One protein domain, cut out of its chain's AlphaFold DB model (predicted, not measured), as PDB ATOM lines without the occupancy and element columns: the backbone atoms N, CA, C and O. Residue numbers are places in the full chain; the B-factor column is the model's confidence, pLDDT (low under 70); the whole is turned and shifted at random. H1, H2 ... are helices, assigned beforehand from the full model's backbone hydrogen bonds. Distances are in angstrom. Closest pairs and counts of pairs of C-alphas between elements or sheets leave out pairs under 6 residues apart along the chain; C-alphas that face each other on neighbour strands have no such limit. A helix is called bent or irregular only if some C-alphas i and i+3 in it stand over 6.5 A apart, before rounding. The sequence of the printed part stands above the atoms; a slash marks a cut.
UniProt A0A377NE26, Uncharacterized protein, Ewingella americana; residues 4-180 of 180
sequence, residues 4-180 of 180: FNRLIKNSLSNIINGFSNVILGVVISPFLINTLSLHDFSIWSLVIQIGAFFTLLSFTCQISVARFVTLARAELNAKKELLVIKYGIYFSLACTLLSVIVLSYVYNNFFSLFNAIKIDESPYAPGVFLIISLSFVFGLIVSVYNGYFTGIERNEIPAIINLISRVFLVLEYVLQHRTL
ATOM      1  N   PHE A   4     279.415 244.344 111.362       79.50
ATOM      2  CA  PHE A   4     278.753 243.893 112.585       79.50
ATOM      3  C   PHE A   4     279.359 242.600 113.160       79.50
ATOM      4  O   PHE A   4     279.672 242.539 114.347       79.50
ATOM      5  N   ASN A   5     279.626 241.591 112.318       78.25
ATOM      6  CA  ASN A   5     280.255 240.344 112.771       78.25
ATOM      7  C   ASN A   5     281.698 240.571 113.251       78.25
ATOM      8  O   ASN A   5     282.160 239.878 114.159       78.25
ATOM      9  N   ARG A   6     282.412 241.545 112.666       75.00
ATOM     10  CA  ARG A   6     283.756 241.934 113.123       75.00
ATOM     11  C   ARG A   6     283.706 242.617 114.494       75.00
ATOM     12  O   ARG A   6     284.490 242.260 115.369       75.00
ATOM     13  N   LEU A   7     282.740 243.516 114.701       77.19
ATOM     14  CA  LEU A   7     282.486 244.167 115.989       77.19
ATOM     15  C   LEU A   7     282.178 243.155 117.098       77.19
ATOM     16  O   LEU A   7     282.840 243.182 118.132       77.19
ATOM     17  N   ILE A   8     281.246 242.223 116.869       81.44
ATOM     18  CA  ILE A   8     280.895 241.195 117.862       81.44
ATOM     19  C   ILE A   8     282.119 240.368 118.254       81.44
ATOM     20  O   ILE A   8     282.379 240.193 119.443       81.44
ATOM     21  N   LYS A   9     282.899 239.893 117.276       77.69
ATOM     22  CA  LYS A   9     284.095 239.083 117.547       77.69
ATOM     23  C   LYS A   9     285.102 239.842 118.423       77.69
ATOM     24  O   LYS A   9     285.622 239.286 119.392       77.69
ATOM     25  N   ASN A  10     285.355 241.109 118.105       75.44
ATOM     26  CA  ASN A  10     286.308 241.942 118.835       75.44
ATOM     27  C   ASN A  10     285.821 242.297 120.244       75.44
ATOM     28  O   ASN A  10     286.601 242.216 121.193       75.44
ATOM     29  N   SER A  11     284.537 242.621 120.404       78.12
ATOM     30  CA  SER A  11     283.940 242.867 121.718       78.12
ATOM     31  C   SER A  11     283.959 241.617 122.594       78.12
ATOM     32  O   SER A  11     284.348 241.699 123.756       78.12
ATOM     33  N   LEU A  12     283.624 240.447 122.041       79.75
ATOM     34  CA  LEU A  12     283.663 239.184 122.779       79.75
ATOM     35  C   LEU A  12     285.091 238.846 123.235       79.75
ATOM     36  O   LEU A  12     285.299 238.453 124.379       79.75
ATOM     37  N   SER A  13     286.083 239.081 122.371       74.69
ATOM     38  CA  SER A  13     287.504 238.882 122.691       74.69
ATOM     39  C   SER A  13     287.959 239.788 123.841       74.69
ATOM     40  O   SER A  13     288.679 239.347 124.735       74.69
ATOM     41  N   ASN A  14     287.480 241.036 123.872       75.81
ATOM     42  CA  ASN A  14     287.750 241.964 124.969       75.81
ATOM     43  C   ASN A  14     287.057 241.554 126.276       75.81
ATOM     44  O   ASN A  14     287.671 241.651 127.337       75.81
ATOM     45  N   ILE A  15     285.820 241.048 126.215       76.19
ATOM     46  CA  ILE A  15     285.104 240.533 127.393       76.19
ATOM     47  C   ILE A  15     285.833 239.319 127.976       76.19
ATOM     48  O   ILE A  15     286.069 239.284 129.181       76.19
ATOM     49  N   ILE A  16     286.241 238.361 127.138       70.25
ATOM     50  CA  ILE A  16     287.005 237.175 127.561       70.25
ATOM     51  C   ILE A  16     288.324 237.602 128.221       70.25
ATOM     52  O   ILE A  16     288.659 237.129 129.309       70.25
ATOM     53  N   ASN A  17     289.041 238.551 127.612       68.75
ATOM     54  CA  ASN A  17     290.245 239.140 128.197       68.75
ATOM     55  C   ASN A  17     289.990 239.763 129.577       68.75
ATOM     56  O   ASN A  17     290.758 239.525 130.511       68.75
ATOM     57  N   GLY A  18     288.915 240.543 129.712       65.81
ATOM     58  CA  GLY A  18     288.533 241.192 130.966       65.81
ATOM     59  C   GLY A  18     288.164 240.189 132.060       65.81
ATOM     60  O   GLY A  18     288.689 240.266 133.169       65.81
ATOM     61  N   PHE A  19     287.332 239.195 131.740       66.62
ATOM     62  CA  PHE A  19     286.910 238.156 132.686       66.62
ATOM     63  C   PHE A  19     288.070 237.307 133.192       66.62
ATOM     64  O   PHE A  19     288.105 236.934 134.364       66.62
ATOM     65  N   SER A  20     289.059 237.054 132.339       60.38
ATOM     66  CA  SER A  20     290.213 236.253 132.727       60.38
ATOM     67  C   SER A  20     291.046 236.919 133.837       60.38
ATOM     68  O   SER A  20     291.702 236.220 134.609       60.38
ATOM     69  N   ASN A  21     291.007 238.256 133.963       66.44
ATOM     70  CA  ASN A  21     291.612 239.000 135.084       66.44
ATOM     71  C   ASN A  21     290.837 238.842 136.389       66.44
ATOM     72  O   ASN A  21     291.447 238.699 137.448       66.44
ATOM     73  N   VAL A  22     289.509 238.823 136.310       67.19
ATOM     74  CA  VAL A  22     288.639 238.697 137.482       67.19
ATOM     75  C   VAL A  22     288.779 237.314 138.119       67.19
ATOM     76  O   VAL A  22     288.890 237.217 139.337       67.19
ATOM     77  N   ILE A  23     288.851 236.255 137.305       63.44
ATOM     78  CA  ILE A  23     288.995 234.872 137.791       63.44
ATOM     79  C   ILE A  23     290.262 234.712 138.641       63.44
ATOM     80  O   ILE A  23     290.205 234.122 139.717       63.44
ATOM     81  N   LEU A  24     291.388 235.291 138.212       65.06
ATOM     82  CA  LEU A  24     292.628 235.240 138.989       65.06
ATOM     83  C   LEU A  24     292.506 236.001 140.311       65.06
ATOM     84  O   LEU A  24     292.913 235.474 141.337       65.06
ATOM     85  N   GLY A  25     291.903 237.193 140.317       66.94
ATOM     86  CA  GLY A  25     291.712 237.961 141.554       66.94
ATOM     87  C   GLY A  25     290.854 237.223 142.586       66.94
ATOM     88  O   GLY A  25     291.197 237.184 143.764       66.94
ATOM     89  N   VAL A  26     289.775 236.576 142.136       73.19
ATOM     90  CA  VAL A  26     288.854 235.834 143.013       73.19
ATOM     91  C   VAL A  26     289.481 234.552 143.566       73.19
ATOM     92  O   VAL A  26     289.190 234.188 144.700       73.19
ATOM     93  N   VAL A  27     290.342 233.869 142.804       71.00
ATOM     94  CA  VAL A  27     290.991 232.620 143.247       71.00
ATOM     95  C   VAL A  27     292.234 232.891 144.099       71.00
ATOM     96  O   VAL A  27     292.447 232.228 145.111       71.00
ATOM     97  N   ILE A  28     293.043 233.883 143.723       73.69
ATOM     98  CA  ILE A  28     294.327 234.170 144.375       73.69
ATOM     99  C   ILE A  28     294.122 234.830 145.744       73.69
ATOM    100  O   ILE A  28     294.829 234.487 146.689       73.69
ATOM    101  N   SER A  29     293.157 235.744 145.898       75.25
ATOM    102  CA  SER A  29     292.975 236.462 147.169       75.25
ATOM    103  C   SER A  29     292.653 235.547 148.365       75.25
ATOM    104  O   SER A  29     293.345 235.670 149.376       75.25
ATOM    105  N   PRO A  30     291.689 234.606 148.296       77.19
ATOM    106  CA  PRO A  30     291.434 233.667 149.391       77.19
ATOM    107  C   PRO A  30     292.626 232.754 149.683       77.19
ATOM    108  O   PRO A  30     292.880 232.427 150.839       77.19
ATOM    109  N   PHE A  31     293.372 232.347 148.653       75.81
ATOM    110  CA  PHE A  31     294.567 231.525 148.825       75.81
ATOM    111  C   PHE A  31     295.658 232.275 149.599       75.81
ATOM    112  O   PHE A  31     296.187 231.759 150.582       75.81
ATOM    113  N   LEU A  32     295.952 233.516 149.207       78.94
ATOM    114  CA  LEU A  32     296.991 234.326 149.843       78.94
ATOM    115  C   LEU A  32     296.651 234.682 151.290       78.94
ATOM    116  O   LEU A  32     297.533 234.633 152.137       78.94
ATOM    117  N   ILE A  33     295.386 234.981 151.595       81.38
ATOM    118  CA  ILE A  33     294.958 235.288 152.971       81.38
ATOM    119  C   ILE A  33     295.141 234.079 153.902       81.38
ATOM    120  O   ILE A  33     295.432 234.259 155.080       81.38
ATOM    121  N   ASN A  34     294.995 232.854 153.386       82.12
ATOM    122  CA  ASN A  34     295.153 231.632 154.178       82.12
ATOM    123  C   ASN A  34     296.600 231.115 154.249       82.12
ATOM    124  O   ASN A  34     296.879 230.230 155.053       82.12
ATOM    125  N   THR A  35     297.511 231.622 153.410       81.56
ATOM    126  CA  THR A  35     298.893 231.114 153.308       81.56
ATOM    127  C   THR A  35     299.954 232.112 153.754       81.56
ATOM    128  O   THR A  35     300.995 231.695 154.260       81.56
ATOM    129  N   LEU A  36     299.716 233.412 153.583       82.75
ATOM    130  CA  LEU A  36     300.671 234.456 153.938       82.75
ATOM    131  C   LEU A  36     300.468 234.953 155.367       82.75
ATOM    132  O   LEU A  36     299.347 235.070 155.862       82.75
ATOM    133  N   SER A  37     301.576 235.328 156.008       85.12
ATOM    134  CA  SER A  37     301.519 236.120 157.232       85.12
ATOM    135  C   SER A  37     300.924 237.508 156.945       85.12
ATOM    136  O   SER A  37     300.922 237.984 155.806       85.12
ATOM    137  N   LEU A  38     300.456 238.205 157.985       83.06
ATOM    138  CA  LEU A  38     299.940 239.573 157.849       83.06
ATOM    139  C   LEU A  38     300.974 240.527 157.216       83.06
ATOM    140  O   LEU A  38     300.610 241.399 156.423       83.06
ATOM    141  N   HIS A  39     302.260 240.343 157.534       82.38
ATOM    142  CA  HIS A  39     303.356 241.150 156.993       82.38
ATOM    143  C   HIS A  39     303.562 240.877 155.499       82.38
ATOM    144  O   HIS A  39     303.578 241.813 154.698       82.38
ATOM    145  N   ASP A  40     303.609 239.604 155.098       84.50
ATOM    146  CA  ASP A  40     303.783 239.229 153.691       84.50
ATOM    147  C   ASP A  40     302.586 239.644 152.833       84.50
ATOM    148  O   ASP A  40     302.750 240.146 151.717       84.50
ATOM    149  N   PHE A  41     301.370 239.504 153.368       84.62
ATOM    150  CA  PHE A  41     300.161 239.963 152.697       84.62
ATOM    151  C   PHE A  41     300.162 241.485 152.501       84.62
ATOM    152  O   PHE A  41     299.750 241.980 151.450       84.62
ATOM    153  N   SER A  42     300.668 242.240 153.480       85.06
ATOM    154  CA  SER A  42     300.791 243.699 153.383       85.06
ATOM    155  C   SER A  42     301.776 244.114 152.288       85.06
ATOM    156  O   SER A  42     301.472 245.012 151.499       85.06
ATOM    157  N   ILE A  43     302.916 243.420 152.179       88.00
ATOM    158  CA  ILE A  43     303.895 243.626 151.101       88.00
ATOM    159  C   ILE A  43     303.264 243.306 149.742       88.00
ATOM    160  O   ILE A  43     303.364 244.107 148.813       88.00
ATOM    161  N   TRP A  44     302.566 242.173 149.626       86.56
ATOM    162  CA  TRP A  44     301.865 241.794 148.399       86.56
ATOM    163  C   TRP A  44     300.813 242.835 147.990       86.56
ATOM    164  O   TRP A  44     300.783 243.270 146.839       86.56
ATOM    165  N   SER A  45     299.988 243.294 148.932       87.25
ATOM    166  CA  SER A  45     298.958 244.307 148.675       87.25
ATOM    167  C   SER A  45     299.564 245.618 148.165       87.25
ATOM    168  O   SER A  45     299.079 246.199 147.191       87.25
ATOM    169  N   LEU A  46     300.665 246.064 148.776       89.31
ATOM    170  CA  LEU A  46     301.408 247.253 148.360       89.31
ATOM    171  C   LEU A  46     301.952 247.110 146.933       89.31
ATOM    172  O   LEU A  46     301.815 248.021 146.113       89.31
ATOM    173  N   VAL A  47     302.513 245.946 146.609       89.62
ATOM    174  CA  VAL A  47     303.005 245.625 145.266       89.62
ATOM    175  C   VAL A  47     301.891 245.695 144.223       89.62
ATOM    176  O   VAL A  47     302.096 246.288 143.166       89.62
ATOM    177  N   ILE A  48     300.710 245.137 144.503       86.69
ATOM    178  CA  ILE A  48     299.573 245.180 143.571       86.69
ATOM    179  C   ILE A  48     299.118 246.622 143.318       86.69
ATOM    180  O   ILE A  48     298.851 246.987 142.172       86.69
ATOM    181  N   GLN A  49     299.077 247.460 144.356       89.94
ATOM    182  CA  GLN A  49     298.720 248.875 144.219       89.94
ATOM    183  C   GLN A  49     299.718 249.630 143.332       89.94
ATOM    184  O   GLN A  49     299.317 250.397 142.457       89.94
ATOM    185  N   ILE A  50     301.017 249.371 143.492       89.25
ATOM    186  CA  ILE A  50     302.051 249.964 142.635       89.25
ATOM    187  C   ILE A  50     301.990 249.405 141.207       89.25
ATOM    188  O   ILE A  50     302.061 250.163 140.236       89.25
ATOM    189  N   GLY A  51     301.748 248.104 141.059       88.81
ATOM    190  CA  GLY A  51     301.497 247.467 139.769       88.81
ATOM    191  C   GLY A  51     300.317 248.083 139.014       88.81
ATOM    192  O   GLY A  51     300.382 248.248 137.791       88.81
ATOM    193  N   ALA A  52     299.265 248.505 139.722       88.12
ATOM    194  CA  ALA A  52     298.123 249.192 139.125       88.12
ATOM    195  C   ALA A  52     298.524 250.525 138.467       88.12
ATOM    196  O   ALA A  52     298.072 250.809 137.356       88.12
ATOM    197  N   PHE A  53     299.431 251.303 139.070       90.00
ATOM    198  CA  PHE A  53     299.934 252.543 138.463       90.00
ATOM    199  C   PHE A  53     300.688 252.292 137.149       90.00
ATOM    200  O   PHE A  53     300.427 252.963 136.146       90.00
ATOM    201  N   PHE A  54     301.573 251.293 137.098       91.06
ATOM    202  CA  PHE A  54     302.271 250.934 135.853       91.06
ATOM    203  C   PHE A  54     301.325 250.370 134.791       91.06
ATOM    204  O   PHE A  54     301.485 250.619 133.592       91.06
ATOM    205  N   THR A  55     300.296 249.651 135.228       89.50
ATOM    206  CA  THR A  55     299.253 249.134 134.344       89.50
ATOM    207  C   THR A  55     298.446 250.276 133.718       89.50
ATOM    208  O   THR A  55     298.179 250.242 132.518       89.50
ATOM    209  N   LEU A  56     298.127 251.335 134.473       90.31
ATOM    210  CA  LEU A  56     297.471 252.539 133.943       90.31
ATOM    211  C   LEU A  56     298.317 253.250 132.876       90.31
ATOM    212  O   LEU A  56     297.794 253.654 131.833       90.31
ATOM    213  N   LEU A  57     299.630 253.367 133.099       90.56
ATOM    214  CA  LEU A  57     300.556 253.910 132.100       90.56
ATOM    215  C   LEU A  57     300.570 253.053 130.826       90.56
ATOM    216  O   LEU A  57     300.465 253.582 129.716       90.56
ATOM    217  N   SER A  58     300.613 251.730 130.987       91.50
ATOM    218  CA  SER A  58     300.568 250.771 129.878       91.50
ATOM    219  C   SER A  58     299.269 250.894 129.082       91.50
ATOM    220  O   SER A  58     299.298 250.984 127.856       91.50
ATOM    221  N   PHE A  59     298.122 250.996 129.759       90.81
ATOM    222  CA  PHE A  59     296.834 251.198 129.098       90.81
ATOM    223  C   PHE A  59     296.768 252.514 128.327       90.81
ATOM    224  O   PHE A  59     296.261 252.546 127.207       90.81
ATOM    225  N   THR A  60     297.314 253.593 128.887       92.00
ATOM    226  CA  THR A  60     297.328 254.901 128.220       92.00
ATOM    227  C   THR A  60     298.137 254.850 126.924       92.00
ATOM    228  O   THR A  60     297.691 255.357 125.888       92.00
ATOM    229  N   CYS A  61     299.297 254.185 126.948       93.44
ATOM    230  CA  CYS A  61     300.105 253.959 125.753       93.44
ATOM    231  C   CYS A  61     299.351 253.101 124.724       93.44
ATOM    232  O   CYS A  61     299.213 253.506 123.569       93.44
ATOM    233  N   GLN A  62     298.772 251.978 125.160       94.62
ATOM    234  CA  GLN A  62     297.991 251.077 124.313       94.62
ATOM    235  C   GLN A  62     296.832 251.797 123.604       94.62
ATOM    236  O   GLN A  62     296.694 251.681 122.386       94.62
ATOM    237  N   ILE A  63     296.009 252.551 124.341       94.12
ATOM    238  CA  ILE A  63     294.847 253.275 123.798       94.12
ATOM    239  C   ILE A  63     295.297 254.333 122.787       94.12
ATOM    240  O   ILE A  63     294.698 254.471 121.718       94.12
ATOM    241  N   SER A  64     296.369 255.061 123.104       95.81
ATOM    242  CA  SER A  64     296.913 256.100 122.228       95.81
ATOM    243  C   SER A  64     297.412 255.507 120.912       95.81
ATOM    244  O   SER A  64     297.016 255.963 119.839       95.81
ATOM    245  N   VAL A  65     298.225 254.446 120.980       96.88
ATOM    246  CA  VAL A  65     298.736 253.746 119.794       96.88
ATOM    247  C   VAL A  65     297.583 253.177 118.971       96.88
ATOM    248  O   VAL A  65     297.542 253.414 117.766       96.88
ATOM    249  N   ALA A  66     296.614 252.507 119.601       96.31
ATOM    250  CA  ALA A  66     295.452 251.952 118.908       96.31
ATOM    251  C   ALA A  66     294.703 253.026 118.116       96.31
ATOM    252  O   ALA A  66     294.507 252.880 116.911       96.31
ATOM    253  N   ARG A  67     294.371 254.150 118.763       96.06
ATOM    254  CA  ARG A  67     293.675 255.273 118.124       96.06
ATOM    255  C   ARG A  67     294.447 255.814 116.922       96.06
ATOM    256  O   ARG A  67     293.863 256.008 115.857       96.06
ATOM    257  N   PHE A  68     295.741 256.082 117.078       96.81
ATOM    258  CA  PHE A  68     296.533 256.670 115.999       96.81
ATOM    259  C   PHE A  68     296.814 255.684 114.856       96.81
ATOM    260  O   PHE A  68     296.862 256.111 113.702       96.81
ATOM    261  N   VAL A  69     296.923 254.381 115.138       97.06
ATOM    262  CA  VAL A  69     296.990 253.330 114.109       97.06
ATOM    263  C   VAL A  69     295.679 253.262 113.328       97.06
ATOM    264  O   VAL A  69     295.713 253.267 112.099       97.06
ATOM    265  N   THR A  70     294.525 253.274 114.004       96.12
ATOM    266  CA  THR A  70     293.212 253.282 113.339       96.12
ATOM    267  C   THR A  70     293.054 254.501 112.428       96.12
ATOM    268  O   THR A  70     292.627 254.357 111.283       96.12
ATOM    269  N   LEU A  71     293.457 255.692 112.887       95.94
ATOM    270  CA  LEU A  71     293.425 256.912 112.068       95.94
ATOM    271  C   LEU A  71     294.356 256.819 110.851       95.94
ATOM    272  O   LEU A  71     293.942 257.125 109.737       95.94
ATOM    273  N   ALA A  72     295.595 256.352 111.034       95.25
ATOM    274  CA  ALA A  72     296.539 256.178 109.930       95.25
ATOM    275  C   ALA A  72     296.031 255.180 108.875       95.25
ATOM    276  O   ALA A  72     296.212 255.395 107.675       95.25
ATOM    277  N   ARG A  73     295.356 254.112 109.318       93.94
ATOM    278  CA  ARG A  73     294.711 253.124 108.447       93.94
ATOM    279  C   ARG A  73     293.525 253.701 107.688       93.94
ATOM    280  O   ARG A  73     293.407 253.433 106.496       93.94
ATOM    281  N   ALA A  74     292.682 254.492 108.349       94.25
ATOM    282  CA  ALA A  74     291.560 255.173 107.707       94.25
ATOM    283  C   ALA A  74     292.031 256.143 106.606       94.25
ATOM    284  O   ALA A  74     291.378 256.270 105.576       94.25
ATOM    285  N   GLU A  75     293.199 256.763 106.789       95.31
ATOM    286  CA  GLU A  75     293.857 257.629 105.800       95.31
ATOM    287  C   GLU A  75     294.659 256.862 104.725       95.31
ATOM    288  O   GLU A  75     295.280 257.491 103.871       95.31
ATOM    289  N   LEU A  76     294.701 255.522 104.769       93.94
ATOM    290  CA  LEU A  76     295.533 254.669 103.900       93.94
ATOM    291  C   LEU A  76     297.029 255.051 103.911       93.94
ATOM    292  O   LEU A  76     297.761 254.834 102.943       93.94
ATOM    293  N   ASN A  77     297.511 255.600 105.029       94.88
ATOM    294  CA  ASN A  77     298.857 256.143 105.150       94.88
ATOM    295  C   ASN A  77     299.778 255.200 105.940       94.88
ATOM    296  O   ASN A  77     299.981 255.346 107.149       94.88
ATOM    297  N   ALA A  78     300.403 254.261 105.228       92.69
ATOM    298  CA  ALA A  78     301.329 253.290 105.817       92.69
ATOM    299  C   ALA A  78     302.554 253.940 106.493       92.69
ATOM    300  O   ALA A  78     303.073 253.423 107.482       92.69
ATOM    301  N   LYS A  79     303.009 255.106 106.006       95.19
ATOM    302  CA  LYS A  79     304.115 255.845 106.641       95.19
ATOM    303  C   LYS A  79     303.704 256.366 108.017       95.19
ATOM    304  O   LYS A  79     304.486 256.279 108.960       95.19
ATOM    305  N   LYS A  80     302.475 256.876 108.143       94.25
ATOM    306  CA  LYS A  80     301.920 257.344 109.419       94.25
ATOM    307  C   LYS A  80     301.742 256.187 110.403       94.25
ATOM    308  O   LYS A  80     302.114 256.345 111.558       94.25
ATOM    309  N   GLU A  81     301.287 255.016 109.950       93.69
ATOM    310  CA  GLU A  81     301.210 253.797 110.779       93.69
ATOM    311  C   GLU A  81     302.585 253.428 111.364       93.69
ATOM    312  O   GLU A  81     302.712 253.249 112.576       93.69
ATOM    313  N   LEU A  82     303.637 253.414 110.534       94.94
ATOM    314  CA  LEU A  82     305.003 253.131 110.985       94.94
ATOM    315  C   LEU A  82     305.518 254.172 111.994       94.94
ATOM    316  O   LEU A  82     306.157 253.813 112.985       94.94
ATOM    317  N   LEU A  83     305.237 255.459 111.765       96.69
ATOM    318  CA  LEU A  83     305.620 256.530 112.687       96.69
ATOM    319  C   LEU A  83     304.924 256.390 114.042       96.69
ATOM    320  O   LEU A  83     305.577 256.566 115.068       96.69
ATOM    321  N   VAL A  84     303.640 256.028 114.064       96.50
ATOM    322  CA  VAL A  84     302.895 255.803 115.313       96.50
ATOM    323  C   VAL A  84     303.534 254.685 116.132       96.50
ATOM    324  O   VAL A  84     303.746 254.865 117.329       96.50
ATOM    325  N   ILE A  85     303.907 253.569 115.501       95.62
ATOM    326  CA  ILE A  85     304.603 252.472 116.189       95.62
ATOM    327  C   ILE A  85     305.968 252.943 116.700       95.62
ATOM    328  O   ILE A  85     306.292 252.730 117.866       95.62
ATOM    329  N   LYS A  86     306.755 253.630 115.863       96.19
ATOM    330  CA  LYS A  86     308.089 254.134 116.231       96.19
ATOM    331  C   LYS A  86     308.035 255.068 117.443       96.19
ATOM    332  O   LYS A  86     308.777 254.870 118.403       96.19
ATOM    333  N   TYR A  87     307.151 256.066 117.419       96.06
ATOM    334  CA  TYR A  87     306.987 256.995 118.538       96.06
ATOM    335  C   TYR A  87     306.349 256.326 119.757       96.06
ATOM    336  O   TYR A  87     306.731 256.647 120.878       96.06
ATOM    337  N   GLY A  88     305.450 255.358 119.554       95.75
ATOM    338  CA  GLY A  88     304.917 254.516 120.622       95.75
ATOM    339  C   GLY A  88     306.022 253.756 121.358       95.75
ATOM    340  O   GLY A  88     306.072 253.799 122.583       95.75
ATOM    341  N   ILE A  89     306.959 253.141 120.626       96.00
ATOM    342  CA  ILE A  89     308.121 252.450 121.205       96.00
ATOM    343  C   ILE A  89     309.010 253.431 121.976       96.00
ATOM    344  O   ILE A  89     309.378 253.142 123.111       96.00
ATOM    345  N   TYR A  90     309.337 254.597 121.410       95.62
ATOM    346  CA  TYR A  90     310.155 255.592 122.114       95.62
ATOM    347  C   TYR A  90     309.494 256.099 123.394       95.62
ATOM    348  O   TYR A  90     310.150 256.176 124.430       95.62
ATOM    349  N   PHE A  91     308.195 256.393 123.343       94.62
ATOM    350  CA  PHE A  91     307.432 256.798 124.517       94.62
ATOM    351  C   PHE A  91     307.401 255.685 125.570       94.62
ATOM    352  O   PHE A  91     307.713 255.922 126.734       94.62
ATOM    353  N   SER A  92     307.118 254.448 125.155       95.00
ATOM    354  CA  SER A  92     307.119 253.285 126.040       95.00
ATOM    355  C   SER A  92     308.482 253.047 126.691       95.00
ATOM    356  O   SER A  92     308.541 252.737 127.880       95.00
ATOM    357  N   LEU A  93     309.582 253.187 125.947       95.06
ATOM    358  CA  LEU A  93     310.938 253.059 126.484       95.06
ATOM    359  C   LEU A  93     311.250 254.178 127.480       95.06
ATOM    360  O   LEU A  93     311.797 253.897 128.542       95.06
ATOM    361  N   ALA A  94     310.848 255.419 127.193       94.94
ATOM    362  CA  ALA A  94     311.000 256.529 128.130       94.94
ATOM    363  C   ALA A  94     310.221 256.281 129.436       94.94
ATOM    364  O   ALA A  94     310.781 256.429 130.521       94.94
ATOM    365  N   CYS A  95     308.967 255.823 129.350       94.62
ATOM    366  CA  CYS A  95     308.174 255.437 130.522       94.62
ATOM    367  C   CYS A  95     308.782 254.252 131.280       94.62
ATOM    368  O   CYS A  95     308.751 254.228 132.509       94.62
ATOM    369  N   THR A  96     309.354 253.281 130.565       95.06
ATOM    370  CA  THR A  96     310.042 252.127 131.161       95.06
ATOM    371  C   THR A  96     311.268 252.582 131.948       95.06
ATOM    372  O   THR A  96     311.406 252.232 133.116       95.06
ATOM    373  N   LEU A  97     312.120 253.423 131.354       95.75
ATOM    374  CA  LEU A  97     313.297 253.987 132.019       95.75
ATOM    375  C   LEU A  97     312.906 254.805 133.252       95.75
ATOM    376  O   LEU A  97     313.480 254.610 134.320       95.75
ATOM    377  N   LEU A  98     311.889 255.662 133.130       95.06
ATOM    378  CA  LEU A  98     311.359 256.423 134.260       95.06
ATOM    379  C   LEU A  98     310.871 255.495 135.381       95.06
ATOM    380  O   LEU A  98     311.191 255.720 136.544       95.06
ATOM    381  N   SER A  99     310.153 254.425 135.033       94.50
ATOM    382  CA  SER A  99     309.653 253.445 136.003       94.50
ATOM    383  C   SER A  99     310.796 252.730 136.726       94.50
ATOM    384  O   SER A  99     310.749 252.589 137.944       94.50
ATOM    385  N   VAL A 100     311.856 252.340 136.011       95.25
ATOM    386  CA  VAL A 100     313.050 251.716 136.610       95.25
ATOM    387  C   VAL A 100     313.773 252.681 137.552       95.25
ATOM    388  O   VAL A 100     314.185 252.270 138.636       95.25
ATOM    389  N   ILE A 101     313.897 253.962 137.188       96.25
ATOM    390  CA  ILE A 101     314.496 254.987 138.057       96.25
ATOM    391  C   ILE A 101     313.670 255.145 139.339       96.25
ATOM    392  O   ILE A 101     314.229 255.106 140.435       96.25
ATOM    393  N   VAL A 102     312.345 255.263 139.214       94.94
ATOM    394  CA  VAL A 102     311.433 255.383 140.364       94.94
ATOM    395  C   VAL A 102     311.524 254.150 141.259       94.94
ATOM    396  O   VAL A 102     311.691 254.288 142.468       94.94
ATOM    397  N   LEU A 103     311.485 252.943 140.689       95.38
ATOM    398  CA  LEU A 103     311.604 251.703 141.456       95.38
ATOM    399  C   LEU A 103     312.963 251.571 142.145       95.38
ATOM    400  O   LEU A 103     313.016 251.132 143.290       95.38
ATOM    401  N   SER A 104     314.045 252.000 141.495       96.00
ATOM    402  CA  SER A 104     315.380 252.012 142.104       96.00
ATOM    403  C   SER A 104     315.441 252.986 143.282       96.00
ATOM    404  O   SER A 104     316.017 252.667 144.322       96.00
ATOM    405  N   TYR A 105     314.820 254.162 143.161       96.56
ATOM    406  CA  TYR A 105     314.720 255.114 144.267       96.56
ATOM    407  C   TYR A 105     313.911 254.540 145.438       96.56
ATOM    408  O   TYR A 105     314.360 254.615 146.584       96.56
ATOM    409  N   VAL A 106     312.760 253.921 145.155       95.12
ATOM    410  CA  VAL A 106     311.912 253.290 146.176       95.12
ATOM    411  C   VAL A 106     312.636 252.131 146.853       95.12
ATOM    412  O   VAL A 106     312.582 252.037 148.069       95.12
ATOM    413  N   TYR A 107     313.363 251.294 146.111       94.81
ATOM    414  CA  TYR A 107     314.134 250.181 146.671       94.81
ATOM    415  C   TYR A 107     315.163 250.650 147.706       94.81
ATOM    416  O   TYR A 107     315.205 250.131 148.819       94.81
ATOM    417  N   ASN A 108     315.945 251.680 147.369       96.25
ATOM    418  CA  ASN A 108     316.970 252.216 148.269       96.25
ATOM    419  C   ASN A 108     316.383 252.920 149.504       96.25
ATOM    420  O   ASN A 108     317.055 253.022 150.525       96.25
ATOM    421  N   ASN A 109     315.136 253.393 149.428       95.44
ATOM    422  CA  ASN A 109     314.461 254.121 150.506       95.44
ATOM    423  C   ASN A 109     313.255 253.355 151.072       95.44
ATOM    424  O   ASN A 109     312.400 253.957 151.718       95.44
ATOM    425  N   PHE A 110     313.167 252.043 150.838       94.00
ATOM    426  CA  PHE A 110     311.930 251.281 151.022       94.00
ATOM    427  C   PHE A 110     311.379 251.393 152.445       94.00
ATOM    428  O   PHE A 110     310.241 251.811 152.634       94.00
ATOM    429  N   PHE A 111     312.204 251.098 153.450       92.81
ATOM    430  CA  PHE A 111     311.784 251.127 154.854       92.81
ATOM    431  C   PHE A 111     311.497 252.540 155.378       92.81
ATOM    432  O   PHE A 111     310.747 252.672 156.333       92.81
ATOM    433  N   SER A 112     312.044 253.581 154.741       93.25
ATOM    434  CA  SER A 112     311.760 254.989 155.070       93.25
ATOM    435  C   SER A 112     310.435 255.466 154.459       93.25
ATOM    436  O   SER A 112     309.678 256.221 155.068       93.25
ATOM    437  N   LEU A 113     310.123 255.000 153.245       91.69
ATOM    438  CA  LEU A 113     308.855 255.282 152.569       91.69
ATOM    439  C   LEU A 113     307.698 254.476 153.172       91.69
ATOM    440  O   LEU A 113     306.569 254.960 153.237       91.69
ATOM    441  N   PHE A 114     307.984 253.261 153.640       89.44
ATOM    442  CA  PHE A 114     307.008 252.321 154.178       89.44
ATOM    443  C   PHE A 114     307.329 251.951 155.628       89.44
ATOM    444  O   PHE A 114     307.500 250.781 155.953       89.44
ATOM    445  N   ASN A 115     307.340 252.951 156.516       86.81
ATOM    446  CA  ASN A 115     307.668 252.800 157.945       86.81
ATOM    447  C   ASN A 115     306.814 251.761 158.702       86.81
ATOM    448  O   ASN A 115     307.199 251.309 159.779       86.81
ATOM    449  N   ALA A 116     305.640 251.405 158.172       85.06
ATOM    450  CA  ALA A 116     304.789 250.358 158.735       85.06
ATOM    451  C   ALA A 116     305.390 248.948 158.579       85.06
ATOM    452  O   ALA A 116     305.025 248.049 159.330       85.06
ATOM    453  N   ILE A 117     306.302 248.755 157.622       85.50
ATOM    454  CA  ILE A 117     307.027 247.505 157.396       85.50
ATOM    455  C   ILE A 117     308.398 247.660 158.050       85.50
ATOM    456  O   ILE A 117     309.197 248.496 157.631       85.50
ATOM    457  N   LYS A 118     308.684 246.865 159.082       85.69
ATOM    458  CA  LYS A 118     309.969 246.930 159.785       85.69
ATOM    459  C   LYS A 118     310.996 246.003 159.151       85.69
ATOM    460  O   LYS A 118     310.677 244.886 158.743       85.69
ATOM    461  N   ILE A 119     312.250 246.450 159.131       86.75
ATOM    462  CA  ILE A 119     313.372 245.670 158.595       86.75
ATOM    463  C   ILE A 119     313.576 244.345 159.341       86.75
ATOM    464  O   ILE A 119     313.911 243.347 158.711       86.75
ATOM    465  N   ASP A 120     313.299 244.322 160.646       86.88
ATOM    466  CA  ASP A 120     313.461 243.139 161.498       86.88
ATOM    467  C   ASP A 120     312.417 242.049 161.204       86.88
ATOM    468  O   ASP A 120     312.673 240.865 161.408       86.88
ATOM    469  N   GLU A 121     311.241 242.445 160.711       85.56
ATOM    470  CA  GLU A 121     310.116 241.547 160.431       85.56
ATOM    471  C   GLU A 121     310.155 241.027 158.986       85.56
ATOM    472  O   GLU A 121     309.719 239.910 158.710       85.56
ATOM    473  N   SER A 122     310.655 241.823 158.034       87.00
ATOM    474  CA  SER A 122     310.650 241.464 156.607       87.00
ATOM    475  C   SER A 122     311.823 242.089 155.833       87.00
ATOM    476  O   SER A 122     311.618 242.962 154.980       87.00
ATOM    477  N   PRO A 123     313.070 241.630 156.051       89.38
ATOM    478  CA  PRO A 123     314.254 242.196 155.394       89.38
ATOM    479  C   PRO A 123     314.258 241.986 153.868       89.38
ATOM    480  O   PRO A 123     314.892 242.740 153.134       89.38
ATOM    481  N   TYR A 124     313.520 240.988 153.371       89.56
ATOM    482  CA  TYR A 124     313.371 240.677 151.946       89.56
ATOM    483  C   TYR A 124     312.328 241.546 151.219       89.56
ATOM    484  O   TYR A 124     312.244 241.487 149.987       89.56
ATOM    485  N   ALA A 125     311.549 242.363 151.941       91.44
ATOM    486  CA  ALA A 125     310.448 243.149 151.380       91.44
ATOM    487  C   ALA A 125     310.847 244.044 150.187       91.44
ATOM    488  O   ALA A 125     310.142 243.997 149.176       91.44
ATOM    489  N   PRO A 126     311.978 244.786 150.211       93.50
ATOM    490  CA  PRO A 126     312.384 245.618 149.076       93.50
ATOM    491  C   PRO A 126     312.669 244.796 147.811       93.50
ATOM    492  O   PRO A 126     312.329 245.214 146.704       93.50
ATOM    493  N   GLY A 127     313.267 243.610 147.966       92.94
ATOM    494  CA  GLY A 127     313.600 242.717 146.854       92.94
ATOM    495  C   GLY A 127     312.354 242.134 146.197       92.94
ATOM    496  O   GLY A 127     312.196 242.234 144.980       92.94
ATOM    497  N   VAL A 128     311.432 241.599 147.004       90.88
ATOM    498  CA  VAL A 128     310.130 241.101 146.523       90.88
ATOM    499  C   VAL A 128     309.354 242.220 145.835       90.88
ATOM    500  O   VAL A 128     308.842 242.037 144.729       90.88
ATOM    501  N   PHE A 129     309.332 243.402 146.455       92.00
ATOM    502  CA  PHE A 129     308.688 244.579 145.898       92.00
ATOM    503  C   PHE A 129     309.227 244.933 144.508       92.00
ATOM    504  O   PHE A 129     308.444 245.127 143.574       92.00
ATOM    505  N   LEU A 130     310.552 244.987 144.353       93.88
ATOM    506  CA  LEU A 130     311.203 245.350 143.098       93.88
ATOM    507  C   LEU A 130     310.975 244.298 142.007       93.88
ATOM    508  O   LEU A 130     310.630 244.663 140.885       93.88
ATOM    509  N   ILE A 131     311.118 243.010 142.332       92.06
ATOM    510  CA  ILE A 131     310.952 241.910 141.371       92.06
ATOM    511  C   ILE A 131     309.537 241.911 140.792       92.06
ATOM    512  O   ILE A 131     309.365 241.889 139.572       92.06
ATOM    513  N   ILE A 132     308.520 241.977 141.654       90.31
ATOM    514  CA  ILE A 132     307.133 241.935 141.191       90.31
ATOM    515  C   ILE A 132     306.754 243.258 140.510       90.31
ATOM    516  O   ILE A 132     306.105 243.256 139.471       90.31
ATOM    517  N   SER A 133     307.205 244.411 141.012       91.75
ATOM    518  CA  SER A 133     306.932 245.692 140.342       91.75
ATOM    519  C   SER A 133     307.528 245.750 138.931       91.75
ATOM    520  O   SER A 133     306.884 246.254 138.007       91.75
ATOM    521  N   LEU A 134     308.721 245.179 138.724       92.50
ATOM    522  CA  LEU A 134     309.338 245.076 137.401       92.50
ATOM    523  C   LEU A 134     308.498 244.250 136.420       92.50
ATOM    524  O   LEU A 134     308.469 244.590 135.236       92.50
ATOM    525  N   SER A 135     307.763 243.226 136.873       90.56
ATOM    526  CA  SER A 135     306.894 242.454 135.972       90.56
ATOM    527  C   SER A 135     305.783 243.313 135.361       90.56
ATOM    528  O   SER A 135     305.420 243.114 134.204       90.56
ATOM    529  N   PHE A 136     305.281 244.315 136.090       90.44
ATOM    530  CA  PHE A 136     304.322 245.282 135.544       90.44
ATOM    531  C   PHE A 136     304.977 246.266 134.570       90.44
ATOM    532  O   PHE A 136     304.371 246.627 133.562       90.44
ATOM    533  N   VAL A 137     306.227 246.661 134.827       92.69
ATOM    534  CA  VAL A 137     307.002 247.534 133.930       92.69
ATOM    535  C   VAL A 137     307.246 246.865 132.576       92.69
ATOM    536  O   VAL A 137     307.144 247.530 131.547       92.69
ATOM    537  N   PHE A 138     307.463 245.547 132.529       89.06
ATOM    538  CA  PHE A 138     307.512 244.808 131.258       89.06
ATOM    539  C   PHE A 138     306.225 244.961 130.430       89.06
ATOM    540  O   PHE A 138     306.284 244.997 129.198       89.06
ATOM    541  N   GLY A 139     305.075 245.131 131.089       87.81
ATOM    542  CA  GLY A 139     303.796 245.421 130.441       87.81
ATOM    543  C   GLY A 139     303.809 246.702 129.601       87.81
ATOM    544  O   GLY A 139     303.147 246.744 128.562       87.81
ATOM    545  N   LEU A 140     304.621 247.704 129.969       90.50
ATOM    546  CA  LEU A 140     304.765 248.945 129.200       90.50
ATOM    547  C   LEU A 140     305.321 248.655 127.809       90.50
ATOM    548  O   LEU A 140     304.720 249.065 126.821       90.50
ATOM    549  N   ILE A 141     306.402 247.878 127.718       89.12
ATOM    550  CA  ILE A 141     307.051 247.529 126.444       89.12
ATOM    551  C   ILE A 141     306.065 246.803 125.517       89.12
ATOM    552  O   ILE A 141     305.997 247.079 124.318       89.12
ATOM    553  N   VAL A 142     305.266 245.894 126.080       91.19
ATOM    554  CA  VAL A 142     304.276 245.108 125.329       91.19
ATOM    555  C   VAL A 142     303.058 245.953 124.923       91.19
ATOM    556  O   VAL A 142     302.415 245.668 123.907       91.19
ATOM    557  N   SER A 143     302.751 247.025 125.660       93.50
ATOM    558  CA  SER A 143     301.549 247.846 125.458       93.50
ATOM    559  C   SER A 143     301.436 248.453 124.056       93.50
ATOM    560  O   SER A 143     300.334 248.532 123.512       93.50
ATOM    561  N   VAL A 144     302.565 248.800 123.427       95.44
ATOM    562  CA  VAL A 144     302.603 249.346 122.062       95.44
ATOM    563  C   VAL A 144     302.107 248.318 121.049       95.44
ATOM    564  O   VAL A 144     301.298 248.641 120.181       95.44
ATOM    565  N   TYR A 145     302.538 247.063 121.182       93.62
ATOM    566  CA  TYR A 145     302.118 245.977 120.295       93.62
ATOM    567  C   TYR A 145     300.649 245.619 120.512       93.62
ATOM    568  O   TYR A 145     299.906 245.456 119.545       93.62
ATOM    569  N   ASN A 146     300.198 245.579 121.768       91.81
ATOM    570  CA  ASN A 146     298.775 245.422 122.071       91.81
ATOM    571  C   ASN A 146     297.946 246.556 121.455       91.81
ATOM    572  O   ASN A 146     296.883 246.304 120.883       91.81
ATOM    573  N   GLY A 147     298.445 247.793 121.512       93.62
ATOM    574  CA  GLY A 147     297.813 248.960 120.898       93.62
ATOM    575  C   GLY A 147     297.748 248.829 119.383       93.62
ATOM    576  O   GLY A 147     296.694 249.050 118.795       93.62
ATOM    577  N   TYR A 148     298.832 248.377 118.756       95.25
ATOM    578  CA  TYR A 148     298.882 248.110 117.324       95.25
ATOM    579  C   TYR A 148     297.822 247.093 116.886       95.25
ATOM    580  O   TYR A 148     296.997 247.406 116.026       95.25
ATOM    581  N   PHE A 149     297.794 245.909 117.512       92.69
ATOM    582  CA  PHE A 149     296.809 244.868 117.197       92.69
ATOM    583  C   PHE A 149     295.376 245.340 117.433       92.69
ATOM    584  O   PHE A 149     294.492 245.042 116.628       92.69
ATOM    585  N   THR A 150     295.167 246.136 118.483       91.12
ATOM    586  CA  THR A 150     293.869 246.755 118.755       91.12
ATOM    587  C   THR A 150     293.468 247.733 117.651       91.12
ATOM    588  O   THR A 150     292.345 247.687 117.157       91.12
ATOM    589  N   GLY A 151     294.397 248.583 117.210       91.56
ATOM    590  CA  GLY A 151     294.155 249.601 116.190       91.56
ATOM    591  C   GLY A 151     293.863 249.039 114.795       91.56
ATOM    592  O   GLY A 151     293.101 249.650 114.045       91.56
ATOM    593  N   ILE A 152     294.419 247.867 114.457       92.31
ATOM    594  CA  ILE A 152     294.100 247.130 113.218       92.31
ATOM    595  C   ILE A 152     292.896 246.182 113.365       92.31
ATOM    596  O   ILE A 152     292.628 245.389 112.460       92.31
ATOM    597  N   GLU A 153     292.187 246.250 114.495       88.06
ATOM    598  CA  GLU A 153     291.015 245.430 114.814       88.06
ATOM    599  C   GLU A 153     291.273 243.915 114.832       88.06
ATOM    600  O   GLU A 153     290.382 243.123 114.516       88.06
ATOM    601  N   ARG A 154     292.486 243.512 115.229       87.25
ATOM    602  CA  ARG A 154     292.876 242.114 115.457       87.25
ATOM    603  C   ARG A 154     292.962 241.792 116.945       87.25
ATOM    604  O   ARG A 154     293.994 241.324 117.428       87.25
ATOM    605  N   ASN A 155     291.879 242.040 117.685       83.25
ATOM    606  CA  ASN A 155     291.833 241.792 119.133       83.25
ATOM    607  C   ASN A 155     291.899 240.300 119.478       83.25
ATOM    608  O   ASN A 155     292.192 239.951 120.621       83.25
ATOM    609  N   GLU A 156     291.679 239.410 118.506       79.81
ATOM    610  CA  GLU A 156     291.849 237.974 118.705       79.81
ATOM    611  C   GLU A 156     293.282 237.599 119.105       79.81
ATOM    612  O   GLU A 156     293.466 236.681 119.897       79.81
ATOM    613  N   ILE A 157     294.293 238.321 118.612       84.88
ATOM    614  CA  ILE A 157     295.704 238.030 118.895       84.88
ATOM    615  C   ILE A 157     296.034 238.279 120.377       84.88
ATOM    616  O   ILE A 157     296.439 237.329 121.051       84.88
ATOM    617  N   PRO A 158     295.831 239.494 120.933       81.31
ATOM    618  CA  PRO A 158     296.080 239.730 122.351       81.31
ATOM    619  C   PRO A 158     295.177 238.871 123.246       81.31
ATOM    620  O   PRO A 158     295.617 238.453 124.313       81.31
ATOM    621  N   ALA A 159     293.951 238.549 122.815       78.06
ATOM    622  CA  ALA A 159     293.068 237.651 123.559       78.06
ATOM    623  C   ALA A 159     293.602 236.221 123.671       78.06
ATOM    624  O   ALA A 159     293.621 235.667 124.768       78.06
ATOM    625  N   ILE A 160     294.079 235.637 122.571       80.50
ATOM    626  CA  ILE A 160     294.641 234.282 122.575       80.50
ATOM    627  C   ILE A 160     295.912 234.228 123.424       80.50
ATOM    628  O   ILE A 160     296.042 233.329 124.250       80.50
ATOM    629  N   ILE A 161     296.819 235.200 123.271       83.38
ATOM    630  CA  ILE A 161     298.063 235.255 124.058       83.38
ATOM    631  C   ILE A 161     297.742 235.302 125.554       83.38
ATOM    632  O   ILE A 161     298.273 234.515 126.334       83.38
ATOM    633  N   ASN A 162     296.833 236.190 125.957       81.12
ATOM    634  CA  ASN A 162     296.466 236.359 127.357       81.12
ATOM    635  C   ASN A 162     295.738 235.124 127.918       81.12
ATOM    636  O   ASN A 162     295.986 234.729 129.054       81.12
ATOM    637  N   LEU A 163     294.875 234.484 127.125       77.88
ATOM    638  CA  LEU A 163     294.180 233.262 127.524       77.88
ATOM    639  C   LEU A 163     295.160 232.098 127.722       77.88
ATOM    640  O   LEU A 163     295.097 231.433 128.753       77.88
ATOM    641  N   ILE A 164     296.098 231.889 126.791       82.31
ATOM    642  CA  ILE A 164     297.123 230.839 126.894       82.31
ATOM    643  C   ILE A 164     297.953 231.030 128.167       82.31
ATOM    644  O   ILE A 164     298.043 230.104 128.972       82.31
ATOM    645  N   SER A 165     298.489 232.233 128.399       77.19
ATOM    646  CA  SER A 165     299.300 232.527 129.589       77.19
ATOM    647  C   SER A 165     298.561 232.233 130.900       77.19
ATOM    648  O   SER A 165     299.163 231.777 131.869       77.19
ATOM    649  N   ARG A 166     297.244 232.456 130.940       75.31
ATOM    650  CA  ARG A 166     296.434 232.211 132.141       75.31
ATOM    651  C   ARG A 166     296.081 230.754 132.348       75.31
ATOM    652  O   ARG A 166     296.058 230.309 133.488       75.31
ATOM    653  N   VAL A 167     295.812 230.018 131.273       79.88
ATOM    654  CA  VAL A 167     295.590 228.572 131.363       79.88
ATOM    655  C   VAL A 167     296.835 227.896 131.936       79.88
ATOM    656  O   VAL A 167     296.697 227.079 132.841       79.88
ATOM    657  N   PHE A 168     298.035 228.294 131.499       81.50
ATOM    658  CA  PHE A 168     299.287 227.814 132.092       81.50
ATOM    659  C   PHE A 168     299.370 228.096 133.601       81.50
ATOM    660  O   PHE A 168     299.616 227.168 134.368       81.50
ATOM    661  N   LEU A 169     299.074 229.327 134.030       75.81
ATOM    662  CA  LEU A 169     299.061 229.710 135.451       75.81
ATOM    663  C   LEU A 169     298.070 228.889 136.294       75.81
ATOM    664  O   LEU A 169     298.398 228.436 137.386       75.81
ATOM    665  N   VAL A 170     296.846 228.688 135.796       74.88
ATOM    666  CA  VAL A 170     295.823 227.905 136.510       74.88
ATOM    667  C   VAL A 170     296.217 226.430 136.591       74.88
ATOM    668  O   VAL A 170     296.011 225.803 137.628       74.88
ATOM    669  N   LEU A 171     296.795 225.866 135.526       80.25
ATOM    670  CA  LEU A 171     297.278 224.484 135.530       80.25
ATOM    671  C   LEU A 171     298.405 224.286 136.545       80.25
ATOM    672  O   LEU A 171     298.367 223.316 137.296       80.25
ATOM    673  N   GLU A 172     299.362 225.212 136.603       76.62
ATOM    674  CA  GLU A 172     300.443 225.193 137.591       76.62
ATOM    675  C   GLU A 172     299.888 225.219 139.023       76.62
ATOM    676  O   GLU A 172     300.241 224.366 139.839       76.62
ATOM    677  N   TYR A 173     298.925 226.103 139.295       74.25
ATOM    678  CA  TYR A 173     298.250 226.184 140.592       74.25
ATOM    679  C   TYR A 173     297.538 224.877 140.986       74.25
ATOM    680  O   TYR A 173     297.678 224.395 142.114       74.25
ATOM    681  N   VAL A 174     296.778 224.279 140.060       76.94
ATOM    682  CA  VAL A 174     296.050 223.020 140.305       76.94
ATOM    683  C   VAL A 174     297.013 221.856 140.539       76.94
ATOM    684  O   VAL A 174     296.743 221.002 141.386       76.94
ATOM    685  N   LEU A 175     298.133 221.809 139.812       77.44
ATOM    686  CA  LEU A 175     299.161 220.786 139.996       77.44
ATOM    687  C   LEU A 175     299.803 220.885 141.384       77.44
ATOM    688  O   LEU A 175     299.913 219.865 142.056       77.44
ATOM    689  N   GLN A 176     300.135 222.096 141.841       69.88
ATOM    690  CA  GLN A 176     300.723 222.329 143.166       69.88
ATOM    691  C   GLN A 176     299.801 221.905 144.322       69.88
ATOM    692  O   GLN A 176     300.276 221.367 145.320       69.88
ATOM    693  N   HIS A 177     298.484 222.090 144.182       64.50
ATOM    694  CA  HIS A 177     297.504 221.670 145.196       64.50
ATOM    695  C   HIS A 177     297.197 220.171 145.197       64.50
ATOM    696  O   HIS A 177     296.727 219.660 146.204       64.50
ATOM    697  N   ARG A 178     297.425 219.453 144.090       58.78
ATOM    698  CA  ARG A 178     297.267 217.988 144.063       58.78
ATOM    699  C   ARG A 178     298.441 217.241 144.698       58.78
ATOM    700  O   ARG A 178     298.322 216.042 144.929       58.78
ATOM    701  N   THR A 179     299.567 217.917 144.913       53.25
ATOM    702  CA  THR A 179     300.803 217.336 145.464       53.25
ATOM    703  C   THR A 179     300.998 217.564 146.967       53.25
ATOM    704  O   THR A 179     301.995 217.089 147.506       53.25
ATOM    705  N   LEU A 180     300.075 218.272 147.626       47.03
ATOM    706  CA  LEU A 180     300.000 218.466 149.081       47.03
ATOM    707  C   LEU A 180     298.893 217.582 149.668       47.03
ATOM    708  O   LEU A 180     299.097 217.078 150.793       47.03
TER     709      LEU A 180
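Overview. This is residues 4 to 180 of the 180 residues of an uncharacterized protein of Ewingella americana (UniProt A0A377NE26). Three long helices or arms, H2, H3 and H5a, make an up-and-down bundle, each running against the one before it, while H1 and H6 form a second pair across a gap from most of it. The short arm H5b leads from the bundle toward this pair, and residues 174 to 180 stick out. The printed part has 177 residues with six named helices, H1 to H6 in order, and no named strand: all helix. It is only just loose, close to compact, with a radius of gyration of the C-alphas of 19.3 A, and flat, spanning 61 by 40 by 20 A.

Arrangement. H1, residues 4 to 35, is close to but not clearly touching H2, residues 38 to 74; their closest C-alphas, Ile 33 and Phe 41, are 7.0 A apart. H2 and H3, residues 78 to 108, touch as a helical hairpin, closest at the C-alphas of Ala 72 and Glu 81, 5.3 A. H4, residues 110 to 113, is near H3. H5, residues 125 to 151, was assigned as one helix by its hydrogen bonds but is bent, C-alphas 141 and 144 being 6.5 A apart; its arms are H5a, 125 to 141, and H5b, 144 to 151. H5a touches H2, at C-alphas Ser 58 and Leu 140, 4.6 A. H6, residues 156 to 178, touches H1 with residues 156 to 166 alone, closest at the C-alphas of Asn 17 and Ala 159, 5.6 A. Every O i to N i+4 pair is within hydrogen-bond range in H3, H5b and H6, but 23 of 28 in H1, 32 of 33 in H2 and 9 of 13 in H5a; H4 is too short for one.

Along the chain. H1 starts at C-alpha 4 (278.753, 243.893, 112.585) and is 47.2 A long, H2 53.2 A, H3 45.3 A; H6, 32.7 A, ends at C-alpha 178 (297.267, 217.988, 144.063).

Size, cuts and confidence. The C-alphas farthest apart, Leu 76 and Asp 120, are 61.4 A apart. The printed part has no cut, and the H4 to H5 link is long. pLDDT is under 70 in residues 17 to 25 and 176 to 180.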